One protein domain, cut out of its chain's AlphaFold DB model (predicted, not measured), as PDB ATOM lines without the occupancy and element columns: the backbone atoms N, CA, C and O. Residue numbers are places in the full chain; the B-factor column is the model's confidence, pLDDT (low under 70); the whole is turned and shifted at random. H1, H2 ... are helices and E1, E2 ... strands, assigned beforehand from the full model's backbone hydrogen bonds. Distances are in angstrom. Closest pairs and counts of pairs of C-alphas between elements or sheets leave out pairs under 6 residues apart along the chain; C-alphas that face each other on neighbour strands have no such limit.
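Overview. This is residues 3 to 74 of the 80 residues of an uncharacterized protein of Enterococcus gallinarum (UniProt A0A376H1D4). A strongly twisted sheet of three strands, E2, E1 and E5, has helix H1 across one face, and the small hairpin E3 and E4 sits beside the end of H1 and the beginning of E5. The short helix H2 follows E5 at the far end of the domain, away from H1 and the small hairpin. The printed part has 72 residues with two named helices and five named strands, in the order E1, E2, H1, E3, E4, E5, H2; the larger sheet has the order E2, E1, E5, and both sheets are antiparallel. The class is mixed, helices and strands, and the whole is compact, with a radius of gyration of the C-alphas of 12.7 A and spans of 39 by 29 by 23 A.

Arrangement. E1, residues 3 to 10, is the inner strand of the larger sheet and bends by 52 degrees at residue 7. E2, residues 16 to 24, is an edge strand that bends by 87 degrees at residue 21; with E1 it forms a hairpin, at 139 degrees, with N 9 and O 17 2.8 A apart, within hydrogen-bond range. H1, residues 27 to 36, is on this sheet at a height over the sheet of 8.4 A, in two layers, a helix on one face of a sheet. It lies over E2 and, only just, over E1, with 3 C-alphas falling on E1. On the local plane it runs across the strands, at 84 degrees to E2. The closest C-alphas of H1 and E2 are those of Phe 30 and Ser 24, 5.4 A apart. E3, residues 40 to 44, and E4, residues 47 to 52, form a hairpin at 144 degrees, with N 42 and O 50 2.8 A apart, within hydrogen-bond range. H1 and E4 are near each other. E5, residues 62 to 68, is the other edge strand, antiparallel to E1 at 134 degrees, with N 6 and O 64 2.9 A apart, within hydrogen-bond range. The closest C-alphas of E4 and E5 are those of Tyr 50 and Tyr 62, 5.1 A apart. H2, residues 70 to 74, is not on the larger sheet and is apart from H1. In H1 every O i to N i+4 pair is within hydrogen-bond range; in H2 0 of 1 is, and 1 of 2 O i to N i+3 pairs.

Along the chain. E1, residues 3 to 10, begins at C-alpha 3 (-19.361, -2.034, -33.925) and is 21.2 A long from first to last C-alpha. By the same measure E2, residues 16 to 24, is 18.4 A, H1, residues 27 to 36, is 14.2 A, E3, residues 40 to 44, is 12.9 A, and E4, residues 47 to 52, is 14.7 A. E5, residues 62 to 68, is 18.5 A, and H2, residues 70 to 74, is 7.0 A and ends at C-alpha 74 (-21.575, -2.196, -47.079).

Size, cuts and confidence. The two C-alphas farthest apart are those of Glu 57 and Glu 71, 39.1 A. The printed part has no cut. No link is long; the link E4 to E5, 9 residues, is short, and the others are tight. The mean pLDDT of the printed part is 77.3, and it is under 70 at residues 43 to 49, 54 to 59 and 71 to 74.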
ATOM      1  N   ASP A   3     -20.246  -2.727 -34.844       89.12
ATOM      2  CA  ASP A   3     -19.361  -2.034 -33.925       89.12
ATOM      3  C   ASP A   3     -17.994  -1.811 -34.568       89.12
ATOM      4  O   ASP A   3     -17.403  -2.735 -35.136       89.12
ATOM      5  N   TYR A   4     -17.491  -0.587 -34.434       89.19
ATOM      6  CA  TYR A   4     -16.152  -0.203 -34.856       89.19
ATOM      7  C   TYR A   4     -15.433   0.565 -33.749       89.19
ATOM      8  O   TYR A   4     -16.060   1.277 -32.967       89.19
ATOM      9  N   TYR A   5     -14.114   0.439 -33.723       89.50
ATOM     10  CA  TYR A   5     -13.192   1.224 -32.920       89.50
ATOM     11  C   TYR A   5     -12.606   2.338 -33.779       89.50
ATOM     12  O   TYR A   5     -12.182   2.084 -34.906       89.50
ATOM     13  N   VAL A   6     -12.620   3.557 -33.252       88.88
ATOM     14  CA  VAL A   6     -12.101   4.774 -33.885       88.88
ATOM     15  C   VAL A   6     -11.285   5.573 -32.885       88.88
ATOM     16  O   VAL A   6     -11.472   5.449 -31.673       88.88
ATOM     17  N   LEU A   7     -10.418   6.435 -33.401       86.75
ATOM     18  CA  LEU A   7      -9.667   7.371 -32.585       86.75
ATOM     19  C   LEU A   7     -10.512   8.634 -32.409       86.75
ATOM     20  O   LEU A   7     -10.929   9.242 -33.393       86.75
ATOM     21  N   GLY A   8     -10.800   9.007 -31.170       85.31
ATOM     22  CA  GLY A   8     -11.412  10.283 -30.829       85.31
ATOM     23  C   GLY A   8     -10.365  11.268 -30.324       85.31
ATOM     24  O   GLY A   8      -9.432  10.874 -29.630       85.31
ATOM     25  N   GLU A   9     -10.543  12.547 -30.627       82.31
ATOM     26  CA  GLU A   9      -9.833  13.661 -29.995       82.31
ATOM     27  C   GLU A   9     -10.842  14.668 -29.433       82.31
ATOM     28  O   GLU A   9     -12.025  14.653 -29.790       82.31
ATOM     29  N   ARG A  10     -10.420  15.501 -28.479       75.81
ATOM     30  CA  ARG A  10     -11.206  16.671 -28.067       75.81
ATOM     31  C   ARG A  10     -10.637  17.894 -28.766       75.81
ATOM     32  O   ARG A  10      -9.461  18.194 -28.601       75.81
ATOM     33  N   ASN A  11     -11.470  18.608 -29.515       75.44
ATOM     34  CA  ASN A  11     -11.050  19.858 -30.136       75.44
ATOM     35  C   ASN A  11     -10.954  21.000 -29.104       75.44
ATOM     36  O   ASN A  11     -11.347  20.855 -27.942       75.44
ATOM     37  N   CYS A  12     -10.483  22.171 -29.541       75.25
ATOM     38  CA  CYS A  12     -10.335  23.362 -28.693       75.25
ATOM     39  C   CYS A  12     -11.654  23.889 -28.092       75.25
ATOM     40  O   CYS A  12     -11.627  24.702 -27.172       75.25
ATOM     41  N   TYR A  13     -12.804  23.401 -28.563       79.50
ATOM     42  CA  TYR A  13     -14.132  23.710 -28.029       79.50
ATOM     43  C   TYR A  13     -14.657  22.625 -27.072       79.50
ATOM     44  O   TYR A  13     -15.822  22.662 -26.678       79.50
ATOM     45  N   GLY A  14     -13.836  21.626 -26.736       72.62
ATOM     46  CA  GLY A  14     -14.208  20.499 -25.880       72.62
ATOM     47  C   GLY A  14     -15.135  19.474 -26.544       72.62
ATOM     48  O   GLY A  14     -15.667  18.605 -25.850       72.62
ATOM     49  N   ARG A  15     -15.345  19.550 -27.866       78.19
ATOM     50  CA  ARG A  15     -16.172  18.592 -28.617       78.19
ATOM     51  C   ARG A  15     -15.345  17.391 -29.051       78.19
ATOM     52  O   ARG A  15     -14.162  17.523 -29.344       78.19
ATOM     53  N   ILE A  16     -15.997  16.233 -29.103       77.12
ATOM     54  CA  ILE A  16     -15.398  14.995 -29.598       77.12
ATOM     55  C   ILE A  16     -15.379  15.028 -31.125       77.12
ATOM     56  O   ILE A  16     -16.437  15.121 -31.747       77.12
ATOM     57  N   GLU A  17     -14.192  14.912 -31.708       81.31
ATOM     58  CA  GLU A  17     -13.993  14.696 -33.138       81.31
ATOM     59  C   GLU A  17     -13.423  13.296 -33.362       81.31
ATOM     60  O   GLU A  17     -12.573  12.831 -32.603       81.31
ATOM     61  N   TYR A  18     -13.937  12.590 -34.371       80.50
ATOM     62  CA  TYR A  18     -13.504  11.233 -34.694       80.50
ATOM     63  C   TYR A  18     -12.580  11.259 -35.903       80.50
ATOM     64  O   TYR A  18     -12.975  11.686 -36.989       80.50
ATOM     65  N   ASN A  19     -11.375  10.725 -35.744       76.19
ATOM     66  CA  ASN A  19     -10.475  10.490 -36.857       76.19
ATOM     67  C   ASN A  19     -10.868   9.180 -37.550       76.19
ATOM     68  O   ASN A  19     -10.560   8.084 -37.083       76.19
ATOM     69  N   LEU A  20     -11.568   9.301 -38.678       70.75
ATOM     70  CA  LEU A  20     -12.062   8.159 -39.450       70.75
ATOM     71  C   LEU A  20     -11.003   7.525 -40.370       70.75
ATOM     72  O   LEU A  20     -11.317   6.544 -41.047       70.75
ATOM     73  N   ASN A  21      -9.768   8.047 -40.396       72.50
ATOM     74  CA  ASN A  21      -8.660   7.484 -41.184       72.50
ATOM     75  C   ASN A  21      -8.060   6.218 -40.553       72.50
ATOM     76  O   ASN A  21      -7.278   5.514 -41.198       72.50
ATOM     77  N   VAL A  22      -8.394   5.954 -39.290       73.00
ATOM     78  CA  VAL A  22      -8.112   4.705 -38.585       73.00
ATOM     79  C   VAL A  22      -9.455   4.226 -38.054       73.00
ATOM     80  O   VAL A  22     -10.084   4.912 -37.250       73.00
ATOM     81  N   ILE A  23      -9.926   3.069 -38.513       86.00
ATOM     82  CA  ILE A  23     -11.165   2.459 -38.022       86.00
ATOM     83  C   ILE A  23     -11.088   0.944 -38.183       86.00
ATOM     84  O   ILE A  23     -10.817   0.451 -39.273       86.00
ATOM     85  N   SER A  24     -11.383   0.190 -37.126       88.19
ATOM     86  CA  SER A  24     -11.344  -1.275 -37.191       88.19
ATOM     87  C   SER A  24     -12.484  -1.925 -36.426       88.19
ATOM     88  O   SER A  24     -13.018  -1.371 -35.473       88.19
ATOM     89  N   ARG A  25     -12.879  -3.128 -36.842       88.38
ATOM     90  CA  ARG A  25     -13.894  -3.924 -36.132       88.38
ATOM     91  C   ARG A  25     -13.363  -4.565 -34.855       88.38
ATOM     92  O   ARG A  25     -14.147  -4.924 -33.980       88.38
ATOM     93  N   TYR A  26     -12.052  -4.743 -34.771       89.00
ATOM     94  CA  TYR A  26     -11.402  -5.437 -33.673       89.00
ATOM     95  C   TYR A  26     -10.458  -4.475 -32.969       89.00
ATOM     96  O   TYR A  26      -9.656  -3.805 -33.619       89.00
ATOM     97  N   ARG A  27     -10.558  -4.417 -31.639       86.19
ATOM     98  CA  ARG A  27      -9.745  -3.521 -30.816       86.19
ATOM     99  C   ARG A  27      -8.252  -3.804 -30.983       86.19
ATOM    100  O   ARG A  27      -7.500  -2.876 -31.220       86.19
ATOM    101  N   SER A  28      -7.849  -5.073 -30.975       86.88
ATOM    102  CA  SER A  28      -6.445  -5.466 -31.148       86.88
ATOM    103  C   SER A  28      -5.865  -5.036 -32.498       86.88
ATOM    104  O   SER A  28      -4.752  -4.531 -32.565       86.88
ATOM    105  N   THR A  29      -6.629  -5.187 -33.586       88.62
ATOM    106  CA  THR A  29      -6.225  -4.686 -34.909       88.62
ATOM    107  C   THR A  29      -6.085  -3.167 -34.899       88.62
ATOM    108  O   THR A  29      -5.121  -2.644 -35.441       88.62
ATOM    109  N   PHE A  30      -7.017  -2.467 -34.249       88.75
ATOM    110  CA  PHE A  30      -6.965  -1.016 -34.108       88.75
ATOM    111  C   PHE A  30      -5.716  -0.547 -33.349       88.75
ATOM    112  O   PHE A  30      -5.019   0.355 -33.796       88.75
ATOM    113  N   GLU A  31      -5.417  -1.182 -32.219       86.44
ATOM    114  CA  GLU A  31      -4.257  -0.871 -31.381       86.44
ATOM    115  C   GLU A  31      -2.937  -1.134 -32.118       86.44
ATOM    116  O   GLU A  31      -2.031  -0.306 -32.052       86.44
ATOM    117  N   ASN A  32      -2.856  -2.221 -32.892       87.38
ATOM    118  CA  ASN A  32      -1.701  -2.497 -33.748       87.38
ATOM    119  C   ASN A  32      -1.529  -1.438 -34.849       87.38
ATOM    120  O   ASN A  32      -0.421  -0.952 -35.046       87.38
ATOM    121  N   GLU A  33      -2.606  -1.029 -35.531       87.75
ATOM    122  CA  GLU A  33      -2.544   0.039 -36.544       87.75
ATOM    123  C   GLU A  33      -2.103   1.381 -35.941       87.75
ATOM    124  O   GLU A  33      -1.369   2.143 -36.574       87.75
ATOM    125  N   LEU A  34      -2.543   1.690 -34.718       86.50
ATOM    126  CA  LEU A  34      -2.087   2.872 -33.989       86.50
ATOM    127  C   LEU A  34      -0.588   2.781 -33.682       86.50
ATOM    128  O   LEU A  34       0.142   3.737 -33.944       86.50
ATOM    129  N   PHE A  35      -0.116   1.633 -33.198       85.62
ATOM    130  CA  PHE A  35       1.305   1.407 -32.941       85.62
ATOM    131  C   PHE A  35       2.155   1.557 -34.214       85.62
ATOM    132  O   PHE A  35       3.147   2.282 -34.208       85.62
ATOM    133  N   GLU A  36       1.736   0.959 -35.335       86.38
ATOM    134  CA  GLU A  36       2.422   1.081 -36.633       86.38
ATOM    135  C   GLU A  36       2.482   2.527 -37.144       86.38
ATOM    136  O   GLU A  36       3.440   2.922 -37.808       86.38
ATOM    137  N   ARG A  37       1.477   3.343 -36.810       85.00
ATOM    138  CA  ARG A  37       1.432   4.777 -37.137       85.00
ATOM    139  C   ARG A  37       2.202   5.655 -36.146       85.00
ATOM    140  O   ARG A  37       2.178   6.876 -36.283       85.00
ATOM    141  N   GLY A  38       2.874   5.052 -35.167       83.56
ATOM    142  CA  GLY A  38       3.702   5.745 -34.186       83.56
ATOM    143  C   GLY A  38       2.932   6.327 -33.005       83.56
ATOM    144  O   GLY A  38       3.503   7.121 -32.265       83.56
ATOM    145  N   TYR A  39       1.662   5.963 -32.799       84.00
ATOM    146  CA  TYR A  39       0.951   6.362 -31.586       84.00
ATOM    147  C   TYR A  39       1.516   5.611 -30.381       84.00
ATOM    148  O   TYR A  39       1.612   4.385 -30.373       84.00
ATOM    149  N   ILE A  40       1.841   6.361 -29.337       80.00
ATOM    150  CA  ILE A  40       2.301   5.837 -28.059       80.00
ATOM    151  C   ILE A  40       1.103   5.771 -27.126       80.00
ATOM    152  O   ILE A  40       0.418   6.770 -26.911       80.00
ATOM    153  N   CYS A  41       0.860   4.586 -26.582       78.38
ATOM    154  CA  CYS A  41      -0.109   4.389 -25.520       78.38
ATOM    155  C   CYS A  41       0.472   4.869 -24.182       78.38
ATOM    156  O   CYS A  41       1.570   4.456 -23.809       78.38
ATOM    157  N   ASP A  42      -0.277   5.696 -23.458       72.31
ATOM    158  CA  ASP A  42      -0.018   5.990 -22.052       72.31
ATOM    159  C   ASP A  42      -0.890   5.082 -21.176       72.31
ATOM    160  O   ASP A  42      -2.126   5.179 -21.182       72.31
ATOM    161  N   CYS A  43      -0.241   4.154 -20.474       68.94
ATOM    162  CA  CYS A  43      -0.907   3.180 -19.619       68.94
ATOM    163  C   CYS A  43      -1.056   3.741 -18.201       68.94
ATOM    164  O   CYS A  43      -0.061   4.072 -17.557       68.94
ATOM    165  N   SER A  44      -2.283   3.753 -17.683       57.78
ATOM    166  CA  SER A  44      -2.562   3.948 -16.255       57.78
ATOM    167  C   SER A  44      -3.326   2.729 -15.760       57.78
ATOM    168  O   SER A  44      -4.345   2.375 -16.349       57.78
ATOM    169  N   ASP A  45      -2.835   2.094 -14.693       55.09
ATOM    170  CA  ASP A  45      -3.424   0.878 -14.112       55.09
ATOM    171  C   ASP A  45      -3.624  -0.256 -15.136       55.09
ATOM    172  O   ASP A  45      -4.704  -0.824 -15.248       55.09
ATOM    173  N   GLU A  46      -2.575  -0.559 -15.913       60.97
ATOM    174  CA  GLU A  46      -2.529  -1.627 -16.938       60.97
ATOM    175  C   GLU A  46      -3.479  -1.451 -18.138       60.97
ATOM    176  O   GLU A  46      -3.348  -2.168 -19.131       60.97
ATOM    177  N   ASP A  47      -4.357  -0.450 -18.105       59.16
ATOM    178  CA  ASP A  47      -5.237  -0.096 -19.208       59.16
ATOM    179  C   ASP A  47      -4.677   1.084 -20.012       59.16
ATOM    180  O   ASP A  47      -4.217   2.102 -19.486       59.16
ATOM    181  N   CYS A  48      -4.727   0.944 -21.337       67.12
ATOM    182  CA  CYS A  48      -4.397   2.027 -22.249       67.12
ATOM    183  C   CYS A  48      -5.565   3.012 -22.338       67.12
ATOM    184  O   CYS A  48      -6.607   2.687 -22.920       67.12
ATOM    185  N   TRP A  49      -5.397   4.217 -21.789       66.25
ATOM    186  CA  TRP A  49      -6.457   5.235 -21.780       66.25
ATOM    187  C   TRP A  49      -6.246   6.323 -22.831       66.25
ATOM    188  O   TRP A  49      -7.226   6.833 -23.384       66.25
ATOM    189  N   TYR A  50      -4.985   6.645 -23.134       72.81
ATOM    190  CA  TYR A  50      -4.619   7.752 -24.013       72.81
ATOM    191  C   TYR A  50      -3.564   7.335 -25.030       72.81
ATOM    192  O   TYR A  50      -2.649   6.575 -24.726       72.81
ATOM    193  N   TYR A  51      -3.685   7.865 -26.241       76.56
ATOM    194  CA  TYR A  51      -2.726   7.704 -27.323       76.56
ATOM    195  C   TYR A  51      -2.150   9.070 -27.671       76.56
ATOM    196  O   TYR A  51      -2.889  10.042 -27.808       76.56
ATOM    197  N   ARG A  52      -0.833   9.151 -27.838       75.75
ATOM    198  CA  ARG A  52      -0.124  10.389 -28.176       75.75
ATOM    199  C   ARG A  52       0.741  10.176 -29.406       75.75
ATOM    200  O   ARG A  52       1.297   9.098 -29.594       75.75
ATOM    201  N   LEU A  53       0.854  11.199 -30.247       73.69
ATOM    202  CA  LEU A  53       1.853  11.213 -31.314       73.69
ATOM    203  C   LEU A  53       3.149  11.829 -30.763       73.69
ATOM    204  O   LEU A  53       3.059  12.878 -30.128       73.69
ATOM    205  N   PRO A  54       4.330  11.238 -31.024       68.31
ATOM    206  CA  PRO A  54       5.613  11.710 -30.498       68.31
ATOM    207  C   PRO A  54       5.884  13.192 -30.784       68.31
ATOM    208  O   PRO A  54       6.436  13.892 -29.943       68.31
ATOM    209  N   ASP A  55       5.439  13.669 -31.949       68.75
ATOM    210  CA  ASP A  55       5.699  15.028 -32.439       68.75
ATOM    211  C   ASP A  55       4.599  16.040 -32.075       68.75
ATOM    212  O   ASP A  55       4.644  17.194 -32.507       68.75
ATOM    213  N   LYS A  56       3.568  15.630 -31.323       66.31
ATOM    214  CA  LYS A  56       2.485  16.522 -30.896       66.31
ATOM    215  C   LYS A  56       2.559  16.748 -29.394       66.31
ATOM    216  O   LYS A  56       2.257  15.849 -28.619       66.31
ATOM    217  N   GLU A  57       2.889  17.979 -28.998       60.34
ATOM    218  CA  GLU A  57       3.052  18.357 -27.588       60.34
ATOM    219  C   GLU A  57       1.809  18.072 -26.732       60.34
ATOM    220  O   GLU A  57       1.957  17.688 -25.576       60.34
ATOM    221  N   VAL A  58       0.592  18.247 -27.265       58.22
ATOM    222  CA  VAL A  58      -0.644  18.113 -26.473       58.22
ATOM    223  C   VAL A  58      -1.835  17.713 -27.353       58.22
ATOM    224  O   VAL A  58      -2.721  18.526 -27.614       58.22
ATOM    225  N   ILE A  59      -1.882  16.473 -27.846       66.00
ATOM    226  CA  ILE A  59      -3.164  15.890 -28.280       66.00
ATOM    227  C   ILE A  59      -3.289  14.479 -27.714       66.00
ATOM    228  O   ILE A  59      -2.680  13.539 -28.225       66.00
ATOM    229  N   ASP A  60      -4.107  14.360 -26.670       73.62
ATOM    230  CA  ASP A  60      -4.514  13.080 -26.106       73.62
ATOM    231  C   ASP A  60      -5.663  12.507 -26.939       73.62
ATOM    232  O   ASP A  60      -6.800  12.994 -26.929       73.62
ATOM    233  N   TYR A  61      -5.349  11.457 -27.683       80.19
ATOM    234  CA  TYR A  61      -6.312  10.660 -28.419       80.19
ATOM    235  C   TYR A  61      -6.866   9.539 -27.534       80.19
ATOM    236  O   TYR A  61      -6.173   9.029 -26.661       80.19
ATOM    237  N   TYR A  62      -8.099   9.102 -27.771       81.06
ATOM    238  CA  TYR A  62      -8.717   8.001 -27.026       81.06
ATOM    239  C   TYR A  62      -9.472   7.062 -27.963       81.06
ATOM    240  O   TYR A  62     -10.118   7.493 -28.918       81.06
ATOM    241  N   ILE A  63      -9.435   5.761 -27.678       85.56
ATOM    242  CA  ILE A  63     -10.229   4.783 -28.429       85.56
ATOM    243  C   ILE A  63     -11.705   4.966 -28.077       85.56
ATOM    244  O   ILE A  63     -12.100   4.972 -26.908       85.56
ATOM    245  N   ARG A  64     -12.557   5.065 -29.097       85.44
ATOM    246  CA  ARG A  64     -14.012   5.021 -28.956       85.44
ATOM    247  C   ARG A  64     -14.602   3.883 -29.746       85.44
ATOM    248  O   ARG A  64     -14.170   3.580 -30.850       85.44
ATOM    249  N   LYS A  65     -15.662   3.315 -29.183       88.31
ATOM    250  CA  LYS A  65     -16.548   2.399 -29.879       88.31
ATOM    251  C   LYS A  65     -17.697   3.199 -30.493       88.31
ATOM    252  O   LYS A  65     -18.377   3.926 -29.774       88.31
ATOM    253  N   ILE A  66     -17.906   3.068 -31.799       86.25
ATOM    254  CA  ILE A  66     -19.045   3.646 -32.521       86.25
ATOM    255  C   ILE A  66     -19.915   2.538 -33.113       86.25
ATOM    256  O   ILE A  66     -19.425   1.461 -33.464       86.25
ATOM    257  N   HIS A  67     -21.210   2.821 -33.236       87.31
ATOM    258  CA  HIS A  67     -22.198   1.911 -33.802       87.31
ATOM    259  C   HIS A  67     -22.631   2.424 -35.172       87.31
ATOM    260  O   HIS A  67     -23.239   3.487 -35.274       87.31
ATOM    261  N   VAL A  68     -22.328   1.665 -36.222       81.88
ATOM    262  CA  VAL A  68     -22.674   2.026 -37.600       81.88
ATOM    263  C   VAL A  68     -23.887   1.200 -38.054       81.88
ATOM    264  O   VAL A  68     -23.900  -0.029 -37.872       81.88
ATOM    265  N   PRO A  69     -24.937   1.817 -38.624       81.56
ATOM    266  CA  PRO A  69     -26.042   1.089 -39.244       81.56
ATOM    267  C   PRO A  69     -25.549   0.159 -40.365       81.56
ATOM    268  O   PRO A  69     -24.605   0.464 -41.089       81.56
ATOM    269  N   VAL A  70     -26.182  -1.007 -40.521       70.19
ATOM    270  CA  VAL A  70     -25.708  -2.065 -41.443       70.19
ATOM    271  C   VAL A  70     -25.766  -1.625 -42.913       70.19
ATOM    272  O   VAL A  70     -24.956  -2.090 -43.716       70.19
ATOM    273  N   GLU A  71     -26.671  -0.709 -43.259       67.12
ATOM    274  CA  GLU A  71     -26.811  -0.173 -44.619       67.12
ATOM    275  C   GLU A  71     -25.591   0.658 -45.055       67.12
ATOM    276  O   GLU A  71     -25.171   0.559 -46.206       67.12
ATOM    277  N   GLU A  72     -24.935   1.374 -44.136       58.62
ATOM    278  CA  GLU A  72     -23.739   2.182 -44.433       58.62
ATOM    279  C   GLU A  72     -22.438   1.360 -44.427       58.62
ATOM    280  O   GLU A  72     -21.473   1.686 -45.120       58.62
ATOM    281  N   ALA A  73     -22.398   0.247 -43.687       55.12
ATOM    282  CA  ALA A  73     -21.201  -0.586 -43.569       55.12
ATOM    283  C   ALA A  73     -20.846  -1.358 -44.858       55.12
ATOM    284  O   ALA A  73     -19.702  -1.787 -45.028       55.12
ATOM    285  N   ARG A  74     -21.800  -1.526 -45.785       53.53
ATOM    286  CA  ARG A  74     -21.575  -2.196 -47.079       53.53
ATOM    287  C   ARG A  74     -20.728  -1.377 -48.061       53.53
ATOM    288  O   ARG A  74     -20.111  -1.979 -48.934       53.53
TER     289      ARG A  74